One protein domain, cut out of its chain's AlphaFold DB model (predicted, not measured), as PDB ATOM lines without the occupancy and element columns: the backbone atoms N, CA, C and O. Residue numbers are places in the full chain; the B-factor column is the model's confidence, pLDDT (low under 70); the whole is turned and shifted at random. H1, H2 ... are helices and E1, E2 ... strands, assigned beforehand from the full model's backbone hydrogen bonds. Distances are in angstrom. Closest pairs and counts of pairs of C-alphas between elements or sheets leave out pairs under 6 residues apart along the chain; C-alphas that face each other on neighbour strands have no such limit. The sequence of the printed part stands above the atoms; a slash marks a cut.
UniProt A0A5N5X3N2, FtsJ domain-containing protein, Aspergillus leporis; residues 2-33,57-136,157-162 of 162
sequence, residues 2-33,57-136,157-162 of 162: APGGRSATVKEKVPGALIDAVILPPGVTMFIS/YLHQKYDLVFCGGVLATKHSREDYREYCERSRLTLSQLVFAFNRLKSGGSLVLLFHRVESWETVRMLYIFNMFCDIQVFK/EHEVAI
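What this domain is: This is residues 2 to 33, 57 to 136 and 157 to 162 of the 162 residues of the protein "FtsJ domain-containing protein" of Aspergillus leporis (UniProt A0A5N5X3N2). A small, wholly parallel three-stranded sheet, E1 E2 E3, has the long helix H3 over one face, with H1 beside the edge strand E1 and H4 with E4 beyond the edge strand E3. Two stretches stick out: residues 78 to 84, of which 79 to 82 belong to H2, and residues 12 to 17. The printed part has 118 residues, with four named helices and four named strands in the order H1 E1 E2 H2 H3 E3 H4 E4; the class is mixed. It is compact, with a radius of gyration of the C-alphas of 15.0 A and spans of 46 by 32 by 32 A.

Where its parts are: H1 is residues 4 to 13, from C-alpha 4 at (223.369, 182.672, 183.951). E1 is residues 21 to 23, E2 62 to 67 and H2 79 to 82. H3, residues 85 to 100, is 22.3 A long; E3, 101 to 112, is 22.9 A and bends by 115 degrees at residue 104. H4 is 117 to 129, 19.4 A; E4, 131 to 135, ends at C-alpha 135 (205.538, 193.688, 182.029).

How they stand to each other: E1 and E2 are parallel, with N 66 and O 22 at 3.2 A; E2 and E3 are parallel, with N 67 and O 108 at 2.8 A. H3 is over E2 and E3 at a height over the sheet of 9.4 A, along the strands, making two layers, helix on one sheet face; its closest C-alphas to E2 are Gln 93 and Cys 67, 6.0 A. E2, H2 H3, E3 form a strand-helix-strand unit, two parallel strands joined through helices, with a right-handed crossover. H1 and H4 only graze the sheet; H2 is not on it. E4 pairs with no named strand but is near E3. In H1 and H3 every O i to N i+4 pair is within hydrogen-bond range, in H4 8 of 9; H2 is too short for such a pair.

The domain as a whole: Residues 34 to 56 and 137 to 156 are not printed, with C-alpha gaps of 12.2 A and 28.9 A. The link E2 to H2 is long. Mean pLDDT of the printed part is 75.7; residues 2 to 30, 69 to 83 and 162 are under 70.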
ATOM      1  N   ALA A   2     223.099 176.423 186.180       33.53
ATOM      2  CA  ALA A   2     222.505 177.616 186.793       33.53
ATOM      3  C   ALA A   2     222.101 178.634 185.701       33.53
ATOM      4  O   ALA A   2     222.787 178.721 184.678       33.53
ATOM      5  N   PRO A   3     221.002 179.393 185.860       46.19
ATOM      6  CA  PRO A   3     220.480 180.256 184.804       46.19
ATOM      7  C   PRO A   3     221.294 181.561 184.715       46.19
ATOM      8  O   PRO A   3     220.887 182.603 185.218       46.19
ATOM      9  N   GLY A   4     222.462 181.519 184.071       45.22
ATOM     10  CA  GLY A   4     223.369 182.672 183.951       45.22
ATOM     11  C   GLY A   4     222.903 183.791 183.005       45.22
ATOM     12  O   GLY A   4     223.407 184.907 183.093       45.22
ATOM     13  N   GLY A   5     221.919 183.545 182.131       55.53
ATOM     14  CA  GLY A   5     221.546 184.493 181.066       55.53
ATOM     15  C   GLY A   5     221.020 185.847 181.564       55.53
ATOM     16  O   GLY A   5     221.401 186.893 181.043       55.53
ATOM     17  N   ARG A   6     220.185 185.857 182.612       57.06
ATOM     18  CA  ARG A   6     219.612 187.107 183.150       57.06
ATOM     19  C   ARG A   6     220.637 187.923 183.950       57.06
ATOM     20  O   ARG A   6     220.623 189.142 183.859       57.06
ATOM     21  N   SER A   7     221.554 187.269 184.671       54.41
ATOM     22  CA  SER A   7     222.587 187.954 185.467       54.41
ATOM     23  C   SER A   7     223.660 188.572 184.564       54.41
ATOM     24  O   SER A   7     224.074 189.706 184.792       54.41
ATOM     25  N   ALA A   8     224.029 187.880 183.477       59.84
ATOM     26  CA  ALA A   8     224.895 188.430 182.435       59.84
ATOM     27  C   ALA A   8     224.268 189.668 181.771       59.84
ATOM     28  O   ALA A   8     224.916 190.704 181.684       59.84
ATOM     29  N   THR A   9     222.980 189.596 181.409       63.56
ATOM     30  CA  THR A   9     222.275 190.713 180.754       63.56
ATOM     31  C   THR A   9     222.172 191.950 181.652       63.56
ATOM     32  O   THR A   9     222.330 193.064 181.166       63.56
ATOM     33  N   VAL A  10     221.907 191.787 182.957       62.03
ATOM     34  CA  VAL A  10     221.836 192.925 183.898       62.03
ATOM     35  C   VAL A  10     223.199 193.603 184.029       62.03
ATOM     36  O   VAL A  10     223.279 194.824 183.917       62.03
ATOM     37  N   LYS A  11     224.270 192.816 184.190       61.78
ATOM     38  CA  LYS A  11     225.641 193.342 184.274       61.78
ATOM     39  C   LYS A  11     226.091 194.029 182.981       61.78
ATOM     40  O   LYS A  11     226.807 195.018 183.044       61.78
ATOM     41  N   GLU A  12     225.665 193.514 181.830       63.69
ATOM     42  CA  GLU A  12     225.996 194.063 180.511       63.69
ATOM     43  C   GLU A  12     225.220 195.348 180.196       63.69
ATOM     44  O   GLU A  12     225.797 196.314 179.705       63.69
ATOM     45  N   LYS A  13     223.909 195.373 180.471       64.81
ATOM     46  CA  LYS A  13     223.032 196.489 180.084       64.81
ATOM     47  C   LYS A  13     222.984 197.627 181.092       64.81
ATOM     48  O   LYS A  13     222.550 198.716 180.723       64.81
ATOM     49  N   VAL A  14     223.403 197.398 182.334       60.41
ATOM     50  CA  VAL A  14     223.455 198.447 183.360       60.41
ATOM     51  C   VAL A  14     224.855 198.533 183.986       60.41
ATOM     52  O   VAL A  14     225.022 198.315 185.189       60.41
ATOM     53  N   PRO A  15     225.894 198.829 183.180       44.56
ATOM     54  CA  PRO A  15     227.257 198.921 183.682       44.56
ATOM     55  C   PRO A  15     227.390 200.115 184.637       44.56
ATOM     56  O   PRO A  15     226.986 201.231 184.320       44.56
ATOM     57  N   GLY A  16     227.955 199.878 185.823       42.75
ATOM     58  CA  GLY A  16     228.214 200.918 186.828       42.75
ATOM     59  C   GLY A  16     227.046 201.248 187.763       42.75
ATOM     60  O   GLY A  16     227.240 202.018 188.701       42.75
ATOM     61  N   ALA A  17     225.862 200.659 187.576       46.09
ATOM     62  CA  ALA A  17     224.840 200.726 188.611       46.09
ATOM     63  C   ALA A  17     225.206 199.768 189.757       46.09
ATOM     64  O   ALA A  17     225.593 198.624 189.515       46.09
ATOM     65  N   LEU A  18     225.066 200.231 191.003       50.22
ATOM     66  CA  LEU A  18     225.127 199.416 192.225       50.22
ATOM     67  C   LEU A  18     223.886 198.506 192.301       50.22
ATOM     68  O   LEU A  18     223.058 198.620 193.196       50.22
ATOM     69  N   ILE A  19     223.690 197.666 191.287       51.59
ATOM     70  CA  ILE A  19     222.602 196.698 191.226       51.59
ATOM     71  C   ILE A  19     223.208 195.354 191.593       51.59
ATOM     72  O   ILE A  19     223.642 194.583 190.733       51.59
ATOM     73  N   ASP A  20     223.227 195.071 192.889       56.16
ATOM     74  CA  ASP A  20     223.471 193.719 193.356       56.16
ATOM     75  C   ASP A  20     222.189 192.920 193.083       56.16
ATOM     76  O   ASP A  20     221.161 193.124 193.725       56.16
ATOM     77  N   ALA A  21     222.226 192.068 192.055       53.78
ATOM     78  CA  ALA A  21     221.100 191.240 191.639       53.78
ATOM     79  C   ALA A  21     221.395 189.763 191.892       53.78
ATOM     80  O   ALA A  21     222.284 189.178 191.268       53.78
ATOM     81  N   VAL A  22     220.593 189.137 192.753       61.22
ATOM     82  CA  VAL A  22     220.602 187.683 192.949       61.22
ATOM     83  C   VAL A  22     219.472 187.038 192.146       61.22
ATOM     84  O   VAL A  22     218.335 187.515 192.137       61.22
ATOM     85  N   ILE A  23     219.798 185.947 191.447       62.56
ATOM     86  CA  ILE A  23     218.808 185.080 190.803       62.56
ATOM     87  C   ILE A  23     218.648 183.842 191.660       62.56
ATOM     88  O   ILE A  23     219.605 183.098 191.882       62.56
ATOM     89  N   LEU A  24     217.416 183.597 192.080       63.16
ATOM     90  CA  LEU A  24     217.104 182.441 192.898       63.16
ATOM     91  C   LEU A  24     216.969 181.182 192.030       63.16
ATOM     92  O   LEU A  24     216.229 181.196 191.036       63.16
ATOM     93  N   PRO A  25     217.689 180.093 192.356       59.44
ATOM     94  CA  PRO A  25     217.610 178.863 191.587       59.44
ATOM     95  C   PRO A  25     216.217 178.217 191.717       59.44
ATOM     96  O   PRO A  25     215.516 178.418 192.702       59.44
ATOM     97  N   PRO A  26     215.786 177.393 190.752       54.94
ATOM     98  CA  PRO A  26     214.479 176.728 190.780       54.94
ATOM     99  C   PRO A  26     214.296 175.654 191.878       54.94
ATOM    100  O   PRO A  26     213.274 174.982 191.876       54.94
ATOM    101  N   GLY A  27     215.257 175.488 192.797       58.62
ATOM    102  CA  GLY A  27     215.244 174.510 193.897       58.62
ATOM    103  C   GLY A  27     215.456 175.132 195.284       58.62
ATOM    104  O   GLY A  27     216.042 174.492 196.148       58.62
ATOM    105  N   VAL A  28     215.033 176.389 195.500       56.88
ATOM    106  CA  VAL A  28     215.178 177.087 196.805       56.88
ATOM    107  C   VAL A  28     214.429 176.380 197.942       56.88
ATOM    108  O   VAL A  28     214.759 176.589 199.101       56.88
ATOM    109  N   THR A  29     213.483 175.490 197.628       56.00
ATOM    110  CA  THR A  29     212.833 174.595 198.600       56.00
ATOM    111  C   THR A  29     213.813 173.716 199.376       56.00
ATOM    112  O   THR A  29     213.435 173.190 200.414       56.00
ATOM    113  N   MET A  30     215.059 173.578 198.912       64.06
ATOM    114  CA  MET A  30     216.099 172.880 199.658       64.06
ATOM    115  C   MET A  30     216.711 173.730 200.780       64.06
ATOM    116  O   MET A  30     217.279 173.135 201.670       64.06
ATOM    117  N   PHE A  31     216.601 175.066 200.802       74.75
ATOM    118  CA  PHE A  31     217.205 175.900 201.860       74.75
ATOM    119  C   PHE A  31     216.259 176.092 203.051       74.75
ATOM    120  O   PHE A  31     215.679 177.164 203.239       74.75
ATOM    121  N   ILE A  32     216.083 175.041 203.850       76.06
ATOM    122  CA  ILE A  32     215.074 175.005 204.919       76.06
ATOM    123  C   ILE A  32     215.300 176.082 205.986       76.06
ATOM    124  O   ILE A  32     214.357 176.733 206.429       76.06
ATOM    125  N   SER A  33     216.560 176.370 206.310       79.50
ATOM    126  CA  SER A  33     216.933 177.381 207.306       79.50
ATOM    127  C   SER A  33     216.599 178.819 206.884       79.50
ATOM    128  O   SER A  33     216.665 179.732 207.705       79.50
ATOM    129  N   TYR A  57     224.266 183.824 201.354       76.62
ATOM    130  CA  TYR A  57     224.016 185.267 201.344       76.62
ATOM    131  C   TYR A  57     223.373 185.825 202.630       76.62
ATOM    132  O   TYR A  57     222.829 186.924 202.580       76.62
ATOM    133  N   LEU A  58     223.457 185.128 203.774       81.31
ATOM    134  CA  LEU A  58     222.856 185.540 205.059       81.31
ATOM    135  C   LEU A  58     223.060 187.021 205.419       81.31
ATOM    136  O   LEU A  58     222.138 187.679 205.892       81.31
ATOM    137  N   HIS A  59     224.257 187.546 205.167       83.00
ATOM    138  CA  HIS A  59     224.638 188.919 205.509       83.00
ATOM    139  C   HIS A  59     224.543 189.899 204.334       83.00
ATOM    140  O   HIS A  59     225.003 191.032 204.439       83.00
ATOM    141  N   GLN A  60     223.990 189.469 203.202       85.81
ATOM    142  CA  GLN A  60     223.913 190.281 201.995       85.81
ATOM    143  C   GLN A  60     222.501 190.823 201.817       85.81
ATOM    144  O   GLN A  60     221.503 190.126 202.025       85.81
ATOM    145  N   LYS A  61     222.441 192.092 201.424       88.75
ATOM    146  CA  LYS A  61     221.207 192.809 201.148       88.75
ATOM    147  C   LYS A  61     221.287 193.450 199.771       88.75
ATOM    148  O   LYS A  61     222.295 194.064 199.438       88.75
ATOM    149  N   TYR A  62     220.209 193.332 199.011       87.69
ATOM    150  CA  TYR A  62     220.138 193.683 197.601       87.69
ATOM    151  C   TYR A  62     219.132 194.807 197.365       87.69
ATOM    152  O   TYR A  62     218.069 194.843 197.988       87.69
ATOM    153  N   ASP A  63     219.458 195.699 196.435       89.00
ATOM    154  CA  ASP A  63     218.549 196.743 195.953       89.00
ATOM    155  C   ASP A  63     217.576 196.200 194.890       89.00
ATOM    156  O   ASP A  63     216.493 196.753 194.697       89.00
ATOM    157  N   LEU A  64     217.934 195.094 194.222       89.50
ATOM    158  CA  LEU A  64     217.116 194.438 193.205       89.50
ATOM    159  C   LEU A  64     217.220 192.911 193.296       89.50
ATOM    160  O   LEU A  64     218.307 192.348 193.238       89.50
ATOM    161  N   VAL A  65     216.087 192.215 193.341       88.31
ATOM    162  CA  VAL A  65     216.052 190.743 193.317       88.31
ATOM    163  C   VAL A  65     215.237 190.243 192.124       88.31
ATOM    164  O   VAL A  65     214.202 190.812 191.782       88.31
ATOM    165  N   PHE A  66     215.693 189.160 191.482       86.25
ATOM    166  CA  PHE A  66     214.960 188.492 190.404       86.25
ATOM    167  C   PHE A  66     214.496 187.095 190.832       86.25
ATOM    168  O   PHE A  66     215.300 186.171 190.998       86.25
ATOM    169  N   CYS A  67     213.181 186.910 190.887       85.19
ATOM    170  CA  CYS A  67     212.518 185.628 191.098       85.19
ATOM    171  C   CYS A  67     211.955 185.130 189.766       85.19
ATOM    172  O   CYS A  67     211.029 185.699 189.191       85.19
ATOM    173  N   GLY A  68     212.530 184.063 189.225       73.06
ATOM    174  CA  GLY A  68     212.026 183.520 187.967       73.06
ATOM    175  C   GLY A  68     212.705 182.242 187.522       73.06
ATOM    176  O   GLY A  68     212.845 182.032 186.312       73.06
ATOM    177  N   GLY A  69     213.171 181.430 188.474       63.38
ATOM    178  CA  GLY A  69     213.613 180.072 188.188       63.38
ATOM    179  C   GLY A  69     212.443 179.272 187.617       63.38
ATOM    180  O   GLY A  69     211.377 179.218 188.218       63.38
ATOM    181  N   VAL A  70     212.629 178.678 186.441       56.38
ATOM    182  CA  VAL A  70     211.657 177.747 185.859       56.38
ATOM    183  C   VAL A  70     211.950 176.366 186.435       56.38
ATOM    184  O   VAL A  70     213.104 175.935 186.405       56.38
ATOM    185  N   LEU A  71     210.929 175.668 186.941       54.34
ATOM    186  CA  LEU A  71     211.053 174.251 187.290       54.34
ATOM    187  C   LEU A  71     211.543 173.495 186.053       54.34
ATOM    188  O   LEU A  71     210.885 173.514 185.011       54.34
ATOM    189  N   ALA A  72     212.698 172.835 186.149       51.09
ATOM    190  CA  ALA A  72     213.149 171.953 185.084       51.09
ATOM    191  C   ALA A  72     212.086 170.858 184.899       51.09
ATOM    192  O   ALA A  72     211.789 170.084 185.812       51.09
ATOM    193  N   THR A  73     211.476 170.814 183.721       49.00
ATOM    194  CA  THR A  73     210.333 169.957 183.374       49.00
ATOM    195  C   THR A  73     210.680 168.466 183.250       49.00
ATOM    196  O   THR A  73     209.854 167.702 182.776       49.00
ATOM    197  N   LYS A  74     211.883 168.024 183.648       46.56
ATOM    198  CA  LYS A  74     212.449 166.729 183.225       46.56
ATOM    199  C   LYS A  74     212.568 165.618 184.278       46.56
ATOM    200  O   LYS A  74     213.045 164.550 183.917       46.56
ATOM    201  N   HIS A  75     212.135 165.805 185.523       50.47
ATOM    202  CA  HIS A  75     212.163 164.721 186.518       50.47
ATOM    203  C   HIS A  75     210.748 164.220 186.817       50.47
ATOM    204  O   HIS A  75     209.848 165.045 186.988       50.47
ATOM    205  N   SER A  76     210.565 162.891 186.850       49.91
ATOM    206  CA  SER A  76     209.377 162.264 187.438       49.91
ATOM    207  C   SER A  76     209.288 162.730 188.885       49.91
ATOM    208  O   SER A  76     210.279 162.662 189.612       49.91
ATOM    209  N   ARG A  77     208.141 163.276 189.268       65.38
ATOM    210  CA  ARG A  77     207.909 163.793 190.616       65.38
ATOM    211  C   ARG A  77     206.897 162.905 191.306       65.38
ATOM    212  O   ARG A  77     206.064 162.305 190.639       65.38
ATOM    213  N   GLU A  78     206.989 162.854 192.623       62.78
ATOM    214  CA  GLU A  78     205.971 162.217 193.445       62.78
ATOM    215  C   GLU A  78     204.653 162.997 193.355       62.78
ATOM    216  O   GLU A  78     204.657 164.235 193.323       62.78
ATOM    217  N   ASP A  79     203.533 162.274 193.328       61.78
ATOM    218  CA  ASP A  79     202.193 162.814 193.053       61.78
ATOM    219  C   ASP A  79     201.810 163.971 193.993       61.78
ATOM    220  O   ASP A  79     201.161 164.936 193.584       61.78
ATOM    221  N   TYR A  80     202.277 163.938 195.248       66.56
ATOM    222  CA  TYR A  80     201.991 164.987 196.232       66.56
ATOM    223  C   TYR A  80     202.644 166.340 195.889       66.56
ATOM    224  O   TYR A  80     202.151 167.395 196.302       66.56
ATOM    225  N   ARG A  81     203.747 166.344 195.124       64.50
ATOM    226  CA  ARG A  81     204.471 167.571 194.750       64.50
ATOM    227  C   ARG A  81     203.852 168.246 193.538       64.50
ATOM    228  O   ARG A  81     203.900 169.470 193.448       64.50
ATOM    229  N   GLU A  82     203.260 167.492 192.618       65.81
ATOM    230  CA  GLU A  82     202.845 168.010 191.310       65.81
ATOM    231  C   GLU A  82     201.837 169.167 191.412       65.81
ATOM    232  O   GLU A  82     201.978 170.176 190.714       65.81
ATOM    233  N   TYR A  83     200.882 169.075 192.342       63.94
ATOM    234  CA  TYR A  83     199.841 170.090 192.521       63.94
ATOM    235  C   TYR A  83     200.360 171.399 193.146       63.94
ATOM    236  O   TYR A  83     199.926 172.489 192.768       63.94
ATOM    237  N   CYS A  84     201.321 171.319 194.071       70.44
ATOM    238  CA  CYS A  84     201.759 172.462 194.878       70.44
ATOM    239  C   CYS A  84     203.098 173.072 194.436       70.44
ATOM    240  O   CYS A  84     203.424 174.179 194.868       70.44
ATOM    241  N   GLU A  85     203.888 172.403 193.590       73.88
ATOM    242  CA  GLU A  85     205.298 172.764 193.365       73.88
ATOM    243  C   GLU A  85     205.492 174.183 192.825       73.88
ATOM    244  O   GLU A  85     206.435 174.876 193.205       73.88
ATOM    245  N   ARG A  86     204.596 174.655 191.953       73.25
ATOM    246  CA  ARG A  86     204.698 176.019 191.414       73.25
ATOM    247  C   ARG A  86     204.485 177.069 192.505       73.25
ATOM    248  O   ARG A  86     205.223 178.056 192.551       73.25
ATOM    249  N   SER A  87     203.505 176.844 193.375       76.62
ATOM    250  CA  SER A  87     203.226 177.714 194.517       76.62
ATOM    251  C   SER A  87     204.368 177.647 195.527       76.62
ATOM    252  O   SER A  87     204.877 178.692 195.918       76.62
ATOM    253  N   ARG A  88     204.852 176.440 195.853       76.94
ATOM    254  CA  ARG A  88     206.020 176.227 196.724       76.94
ATOM    255  C   ARG A  88     207.243 176.971 196.205       76.94
ATOM    256  O   ARG A  88     207.836 177.738 196.948       76.94
ATOM    257  N   LEU A  89     207.577 176.821 194.923       78.50
ATOM    258  CA  LEU A  89     208.729 177.504 194.340       78.50
ATOM    259  C   LEU A  89     208.590 179.027 194.417       78.50
ATOM    260  O   LEU A  89     209.548 179.710 194.770       78.50
ATOM    261  N   THR A  90     207.413 179.553 194.080       80.44
ATOM    262  CA  THR A  90     207.163 181.001 194.106       80.44
ATOM    263  C   THR A  90     207.289 181.542 195.527       80.44
ATOM    264  O   THR A  90     207.999 182.520 195.741       80.44
ATOM    265  N   LEU A  91     206.671 180.875 196.505       82.44
ATOM    266  CA  LEU A  91     206.738 181.253 197.916       82.44
ATOM    267  C   LEU A  91     208.165 181.155 198.464       82.44
ATOM    268  O   LEU A  91     208.643 182.106 199.067       82.44
ATOM    269  N   SER A  92     208.890 180.072 198.184       81.31
ATOM    270  CA  SER A  92     210.291 179.937 198.596       81.31
ATOM    271  C   SER A  92     211.179 181.027 197.994       81.31
ATOM    272  O   SER A  92     212.046 181.571 198.675       81.31
ATOM    273  N   GLN A  93     210.957 181.384 196.726       85.00
ATOM    274  CA  GLN A  93     211.668 182.498 196.101       85.00
ATOM    275  C   GLN A  93     211.298 183.841 196.738       85.00
ATOM    276  O   GLN A  93     212.162 184.703 196.854       85.00
ATOM    277  N   LEU A  94     210.047 184.028 197.158       87.44
ATOM    278  CA  LEU A  94     209.600 185.241 197.843       87.44
ATOM    279  C   LEU A  94     210.202 185.381 199.235       87.44
ATOM    280  O   LEU A  94     210.757 186.433 199.532       87.44
ATOM    281  N   VAL A  95     210.164 184.324 200.047       86.81
ATOM    282  CA  VAL A  95     210.777 184.316 201.385       86.81
ATOM    283  C   VAL A  95     212.254 184.675 201.282       86.81
ATOM    284  O   VAL A  95     212.735 185.583 201.957       86.81
ATOM    285  N   PHE A  96     212.974 184.029 200.364       84.81
ATOM    286  CA  PHE A  96     214.386 184.325 200.158       84.81
ATOM    287  C   PHE A  96     214.603 185.758 199.652       84.81
ATOM    288  O   PHE A  96     215.512 186.447 200.118       84.81
ATOM    289  N   ALA A  97     213.771 186.228 198.719       87.38
ATOM    290  CA  ALA A  97     213.853 187.591 198.218       87.38
ATOM    291  C   ALA A  97     213.638 188.613 199.334       87.38
ATOM    292  O   ALA A  97     214.476 189.488 199.497       87.38
ATOM    293  N   PHE A  98     212.591 188.483 200.147       89.50
ATOM    294  CA  PHE A  98     212.294 189.416 201.239       89.50
ATOM    295  C   PHE A  98     213.347 189.366 202.350       89.50
ATOM    296  O   PHE A  98     213.794 190.412 202.824       89.50
ATOM    297  N   ASN A  99     213.876 188.183 202.665       87.69
ATOM    298  CA  ASN A  99     214.995 188.036 203.598       87.69
ATOM    299  C   ASN A  99     216.265 188.765 203.135       87.69
ATOM    300  O   ASN A  99     217.122 189.109 203.959       87.69
ATOM    301  N   ARG A 100     216.418 189.016 201.830       88.00
ATOM    302  CA  ARG A 100     217.630 189.599 201.236       88.00
ATOM    303  C   ARG A 100     217.403 190.949 200.562       88.00
ATOM    304  O   ARG A 100     218.374 191.604 200.211       88.00
ATOM    305  N   LEU A 101     216.173 191.412 200.415       90.88
ATOM    306  CA  LEU A 101     215.867 192.727 199.866       90.88
ATOM    307  C   LEU A 101     216.094 193.797 200.946       90.88
ATOM    308  O   LEU A 101     215.903 193.549 202.144       90.88
ATOM    309  N   LYS A 102     216.559 194.978 200.535       91.88
ATOM    310  CA  LYS A 102     216.535 196.187 201.372       91.88
ATOM    311  C   LYS A 102     215.127 196.785 201.357       91.88
ATOM    312  O   LYS A 102     214.456 196.736 200.331       91.88
ATOM    313  N   SER A 103     214.692 197.388 202.464       91.94
ATOM    314  CA  SER A 103     213.456 198.182 202.442       91.94
ATOM    315  C   SER A 103     213.609 199.334 201.438       91.94
ATOM    316  O   SER A 103     214.683 199.930 201.339       91.94
ATOM    317  N   GLY A 104     212.580 199.582 200.630       93.69
ATOM    318  CA  GLY A 104     212.629 200.481 199.469       93.69
ATOM    319  C   GLY A 104     213.234 199.862 198.199       93.69
ATOM    320  O   GLY A 104     213.231 200.500 197.148       93.69
ATOM    321  N   GLY A 105     213.724 198.621 198.258       92.00
ATOM    322  CA  GLY A 105     214.274 197.899 197.111       92.00
ATOM    323  C   GLY A 105     213.220 197.495 196.074       92.00
ATOM    324  O   GLY A 105     212.021 197.753 196.215       92.00
ATOM    325  N   SER A 106     213.676 196.843 195.005       93.62
ATOM    326  CA  SER A 106     212.835 196.363 193.907       93.62
ATOM    327  C   SER A 106     212.911 194.849 193.716       93.62
ATOM    328  O   SER A 106     213.928 194.201 193.963       93.62
ATOM    329  N   LEU A 107     211.828 194.272 193.215       92.19
ATOM    330  CA  LEU A 107     211.678 192.841 193.002       92.19
ATOM    331  C   LEU A 107     211.037 192.584 191.639       92.19
ATOM    332  O   LEU A 107     210.027 193.188 191.287       92.19
ATOM    333  N   VAL A 108     211.610 191.661 190.871       91.81
ATOM    334  CA  VAL A 108     211.047 191.212 189.594       91.81
ATOM    335  C   VAL A 108     210.655 189.748 189.713       91.81
ATOM    336  O   VAL A 108     211.518 188.891 189.886       91.81
ATOM    337  N   LEU A 109     209.364 189.455 189.585       89.44
ATOM    338  CA  LEU A 109     208.793 188.114 189.710       89.44
ATOM    339  C   LEU A 109     208.198 187.628 188.399       89.44
ATOM    340  O   LEU A 109     207.497 188.370 187.722       89.44
ATOM    341  N   LEU A 110     208.413 186.359 188.068       87.62
ATOM    342  CA  LEU A 110     207.738 185.693 186.957       87.62
ATOM    343  C   LEU A 110     206.409 185.073 187.421       87.62
ATOM    344  O   LEU A 110     206.412 184.112 188.184       87.62
ATOM    345  N   PHE A 111     205.293 185.564 186.885       87.62
ATOM    346  CA  PHE A 111     203.960 184.982 187.060       87.62
ATOM    347  C   PHE A 111     203.431 184.356 185.767       87.62
ATOM    348  O   PHE A 111     203.992 184.525 184.681       87.62
ATOM    349  N   HIS A 112     202.328 183.620 185.893       86.44
ATOM    350  CA  HIS A 112     201.582 183.012 184.796       86.44
ATOM    351  C   HIS A 112     200.091 183.284 184.973       86.44
ATOM    352  O   HIS A 112     199.633 183.307 186.108       86.44
ATOM    353  N   ARG A 113     199.341 183.383 183.866       88.50
ATOM    354  CA  ARG A 113     197.870 183.523 183.865       88.50
ATOM    355  C   ARG A 113     197.420 184.699 184.738       88.50
ATOM    356  O   ARG A 113     197.042 184.521 185.892       88.50
ATOM    357  N   VAL A 114     197.518 185.911 184.194       89.69
ATOM    358  CA  VAL A 114     197.158 187.148 184.914       89.69
ATOM    359  C   VAL A 114     195.701 187.140 185.389       89.69
ATOM    360  O   VAL A 114     195.375 187.776 186.381       89.69
ATOM    361  N   GLU A 115     194.849 186.384 184.700       90.00
ATOM    362  CA  GLU A 115     193.429 186.191 184.970       90.00
ATOM    363  C   GLU A 115     193.123 185.191 186.096       90.00
ATOM    364  O   GLU A 115     191.973 185.095 186.519       90.00
ATOM    365  N   SER A 116     194.110 184.418 186.566       90.62
ATOM    366  CA  SER A 116     193.874 183.442 187.634       90.62
ATOM    367  C   SER A 116     193.657 184.149 188.970       90.62
ATOM    368  O   SER A 116     194.300 185.157 189.269       90.62
ATOM    369  N   TRP A 117     192.769 183.596 189.796       89.94
ATOM    370  CA  TRP A 117     192.448 184.164 191.103       89.94
ATOM    371  C   TRP A 117     193.687 184.307 191.991       89.94
ATOM    372  O   TRP A 117     193.885 185.337 192.634       89.94
ATOM    373  N   GLU A 118     194.559 183.303 191.982       86.94
ATOM    374  CA  GLU A 118     195.798 183.282 192.757       86.94
ATOM    375  C   GLU A 118     196.722 184.421 192.330       86.94
ATOM    376  O   GLU A 118     197.237 185.151 193.175       86.94
ATOM    377  N   THR A 119     196.893 184.618 191.020       90.06
ATOM    378  CA  THR A 119     197.731 185.689 190.479       90.06
ATOM    379  C   THR A 119     197.149 187.066 190.792       90.06
ATOM    380  O   THR A 119     197.879 187.933 191.270       90.06
ATOM    381  N   VAL A 120     195.842 187.274 190.600       93.56
ATOM    382  CA  VAL A 120     195.171 188.545 190.935       93.56
ATOM    383  C   VAL A 120     195.295 188.852 192.425       93.56
ATOM    384  O   VAL A 120     195.633 189.978 192.792       93.56
ATOM    385  N   ARG A 121     195.097 187.851 193.289       93.56
ATOM    386  CA  ARG A 121     195.266 187.993 194.739       93.56
ATOM    387  C   ARG A 121     196.697 188.389 195.100       93.56
ATOM    388  O   ARG A 121     196.877 189.281 195.921       93.56
ATOM    389  N   MET A 122     197.704 187.772 194.478       91.81
ATOM    390  CA  MET A 122     199.105 188.152 194.690       91.81
ATOM    391  C   MET A 122     199.374 189.593 194.247       91.81
ATOM    392  O   MET A 122     199.992 190.344 194.996       91.81
ATOM    393  N   LEU A 123     198.884 190.007 193.075       94.94
ATOM    394  CA  LEU A 123     199.033 191.388 192.598       94.94
ATOM    395  C   LEU A 123     198.382 192.391 193.557       94.94
ATOM    396  O   LEU A 123     198.995 193.404 193.882       94.94
ATOM    397  N   TYR A 124     197.178 192.087 194.043       95.69
ATOM    398  CA  TYR A 124     196.492 192.904 195.042       95.69
ATOM    399  C   TYR A 124     197.309 193.028 196.333       95.69
ATOM    400  O   TYR A 124     197.477 194.129 196.845       95.69
ATOM    401  N   ILE A 125     197.862 191.913 196.823       94.69
ATOM    402  CA  ILE A 125     198.706 191.894 198.022       94.69
ATOM    403  C   ILE A 125     199.945 192.765 197.843       94.69
ATOM    404  O   ILE A 125     200.194 193.636 198.672       94.69
ATOM    405  N   PHE A 126     200.678 192.594 196.743       95.19
ATOM    406  CA  PHE A 126     201.842 193.428 196.444       95.19
ATOM    407  C   PHE A 126     201.487 194.917 196.380       95.19
ATOM    408  O   PHE A 126     202.212 195.738 196.934       95.19
ATOM    409  N   ASN A 127     200.345 195.270 195.786       96.50
ATOM    410  CA  ASN A 127     199.896 196.660 195.691       96.50
ATOM    411  C   ASN A 127     199.634 197.327 197.056       96.50
ATOM    412  O   ASN A 127     199.522 198.546 197.117       96.50
ATOM    413  N   MET A 128     199.521 196.564 198.150       96.81
ATOM    414  CA  MET A 128     199.359 197.139 199.489       96.81
ATOM    415  C   MET A 128     200.659 197.716 200.058       96.81
ATOM    416  O   MET A 128     200.597 198.624 200.878       96.81
ATOM    417  N   PHE A 129     201.827 197.215 199.642       96.25
ATOM    418  CA  PHE A 129     203.111 197.574 200.262       96.25
ATOM    419  C   PHE A 129     204.219 197.944 199.265       96.25
ATOM    420  O   PHE A 129     205.370 198.128 199.667       96.25
ATOM    421  N   CYS A 130     203.914 198.038 197.969       96.62
ATOM    422  CA  CYS A 130     204.872 198.458 196.950       96.62
ATOM    423  C   CYS A 130     204.180 199.007 195.693       96.62
ATOM    424  O   CYS A 130     203.000 198.743 195.446       96.62
ATOM    425  N   ASP A 131     204.944 199.710 194.859       97.50
ATOM    426  CA  ASP A 131     204.489 200.161 193.545       97.50
ATOM    427  C   ASP A 131     204.619 199.022 192.528       97.50
ATOM    428  O   ASP A 131     205.728 198.549 192.251       97.50
ATOM    429  N   ILE A 132     203.502 198.590 191.937       96.94
ATOM    430  CA  ILE A 132     203.489 197.460 191.002       96.94
ATOM    431  C   ILE A 132     203.353 197.882 189.539       96.94
ATOM    432  O   ILE A 132     202.585 198.770 189.173       96.94
ATOM    433  N   GLN A 133     204.057 197.170 188.664       96.69
ATOM    434  CA  GLN A 133     203.875 197.230 187.218       96.69
ATOM    435  C   GLN A 133     203.962 195.822 186.629       96.69
ATOM    436  O   GLN A 133     204.878 195.065 186.942       96.69
ATOM    437  N   VAL A 134     203.045 195.472 185.729       93.94
ATOM    438  CA  VAL A 134     203.142 194.225 184.959       93.94
ATOM    439  C   VAL A 134     203.833 194.480 183.622       93.94
ATOM    440  O   VAL A 134     203.550 195.455 182.929       93.94
ATOM    441  N   PHE A 135     204.756 193.598 183.255       91.19
ATOM    442  CA  PHE A 135     205.538 193.688 182.029       91.19
ATOM    443  C   PHE A 135     205.560 192.346 181.306       91.19
ATOM    444  O   PHE A 135     205.961 191.322 181.860       91.19
ATOM    445  N   LYS A 136     205.172 192.342 180.031       88.44
ATOM    446  CA  LYS A 136     205.239 191.157 179.175       88.44
ATOM    447  C   LYS A 136     206.157 191.437 177.983       88.44
ATOM    448  O   LYS A 136     205.817 192.289 177.166       88.44
ATOM    449  N   GLU A 157     208.528 196.541 206.046       91.75
ATOM    450  CA  GLU A 157     208.025 196.776 207.406       91.75
ATOM    451  C   GLU A 157     206.494 196.896 207.439       91.75
ATOM    452  O   GLU A 157     205.900 197.060 208.504       91.75
ATOM    453  N   HIS A 158     205.837 196.841 206.276       91.56
ATOM    454  CA  HIS A 158     204.383 196.872 206.191       91.56
ATOM    455  C   HIS A 158     203.782 195.591 206.786       91.56
ATOM    456  O   HIS A 158     204.270 194.504 206.511       91.56
ATOM    457  N   GLU A 159     202.668 195.685 207.513       88.44
ATOM    458  CA  GLU A 159     202.055 194.544 208.230       88.44
ATOM    459  C   GLU A 159     201.639 193.365 207.332       88.44
ATOM    460  O   GLU A 159     201.487 192.244 207.797       88.44
ATOM    461  N   VAL A 160     201.437 193.637 206.041       85.81
ATOM    462  CA  VAL A 160     201.080 192.636 205.018       85.81
ATOM    463  C   VAL A 160     202.296 192.165 204.207       85.81
ATOM    464  O   VAL A 160     202.205 191.219 203.423       85.81
ATOM    465  N   ALA A 161     203.437 192.838 204.354       74.00
ATOM    466  CA  ALA A 161     204.700 192.347 203.842       74.00
ATOM    467  C   ALA A 161     205.228 191.339 204.867       74.00
ATOM    468  O   ALA A 161     205.881 191.751 205.818       74.00
ATOM    469  N   ILE A 162     204.908 190.056 204.639       56.09
ATOM    470  CA  ILE A 162     205.264 188.812 205.370       56.09
ATOM    471  C   ILE A 162     203.997 188.038 205.749       56.09
ATOM    472  O   ILE A 162     203.228 188.493 206.619       56.09
TER     473      ILE A 162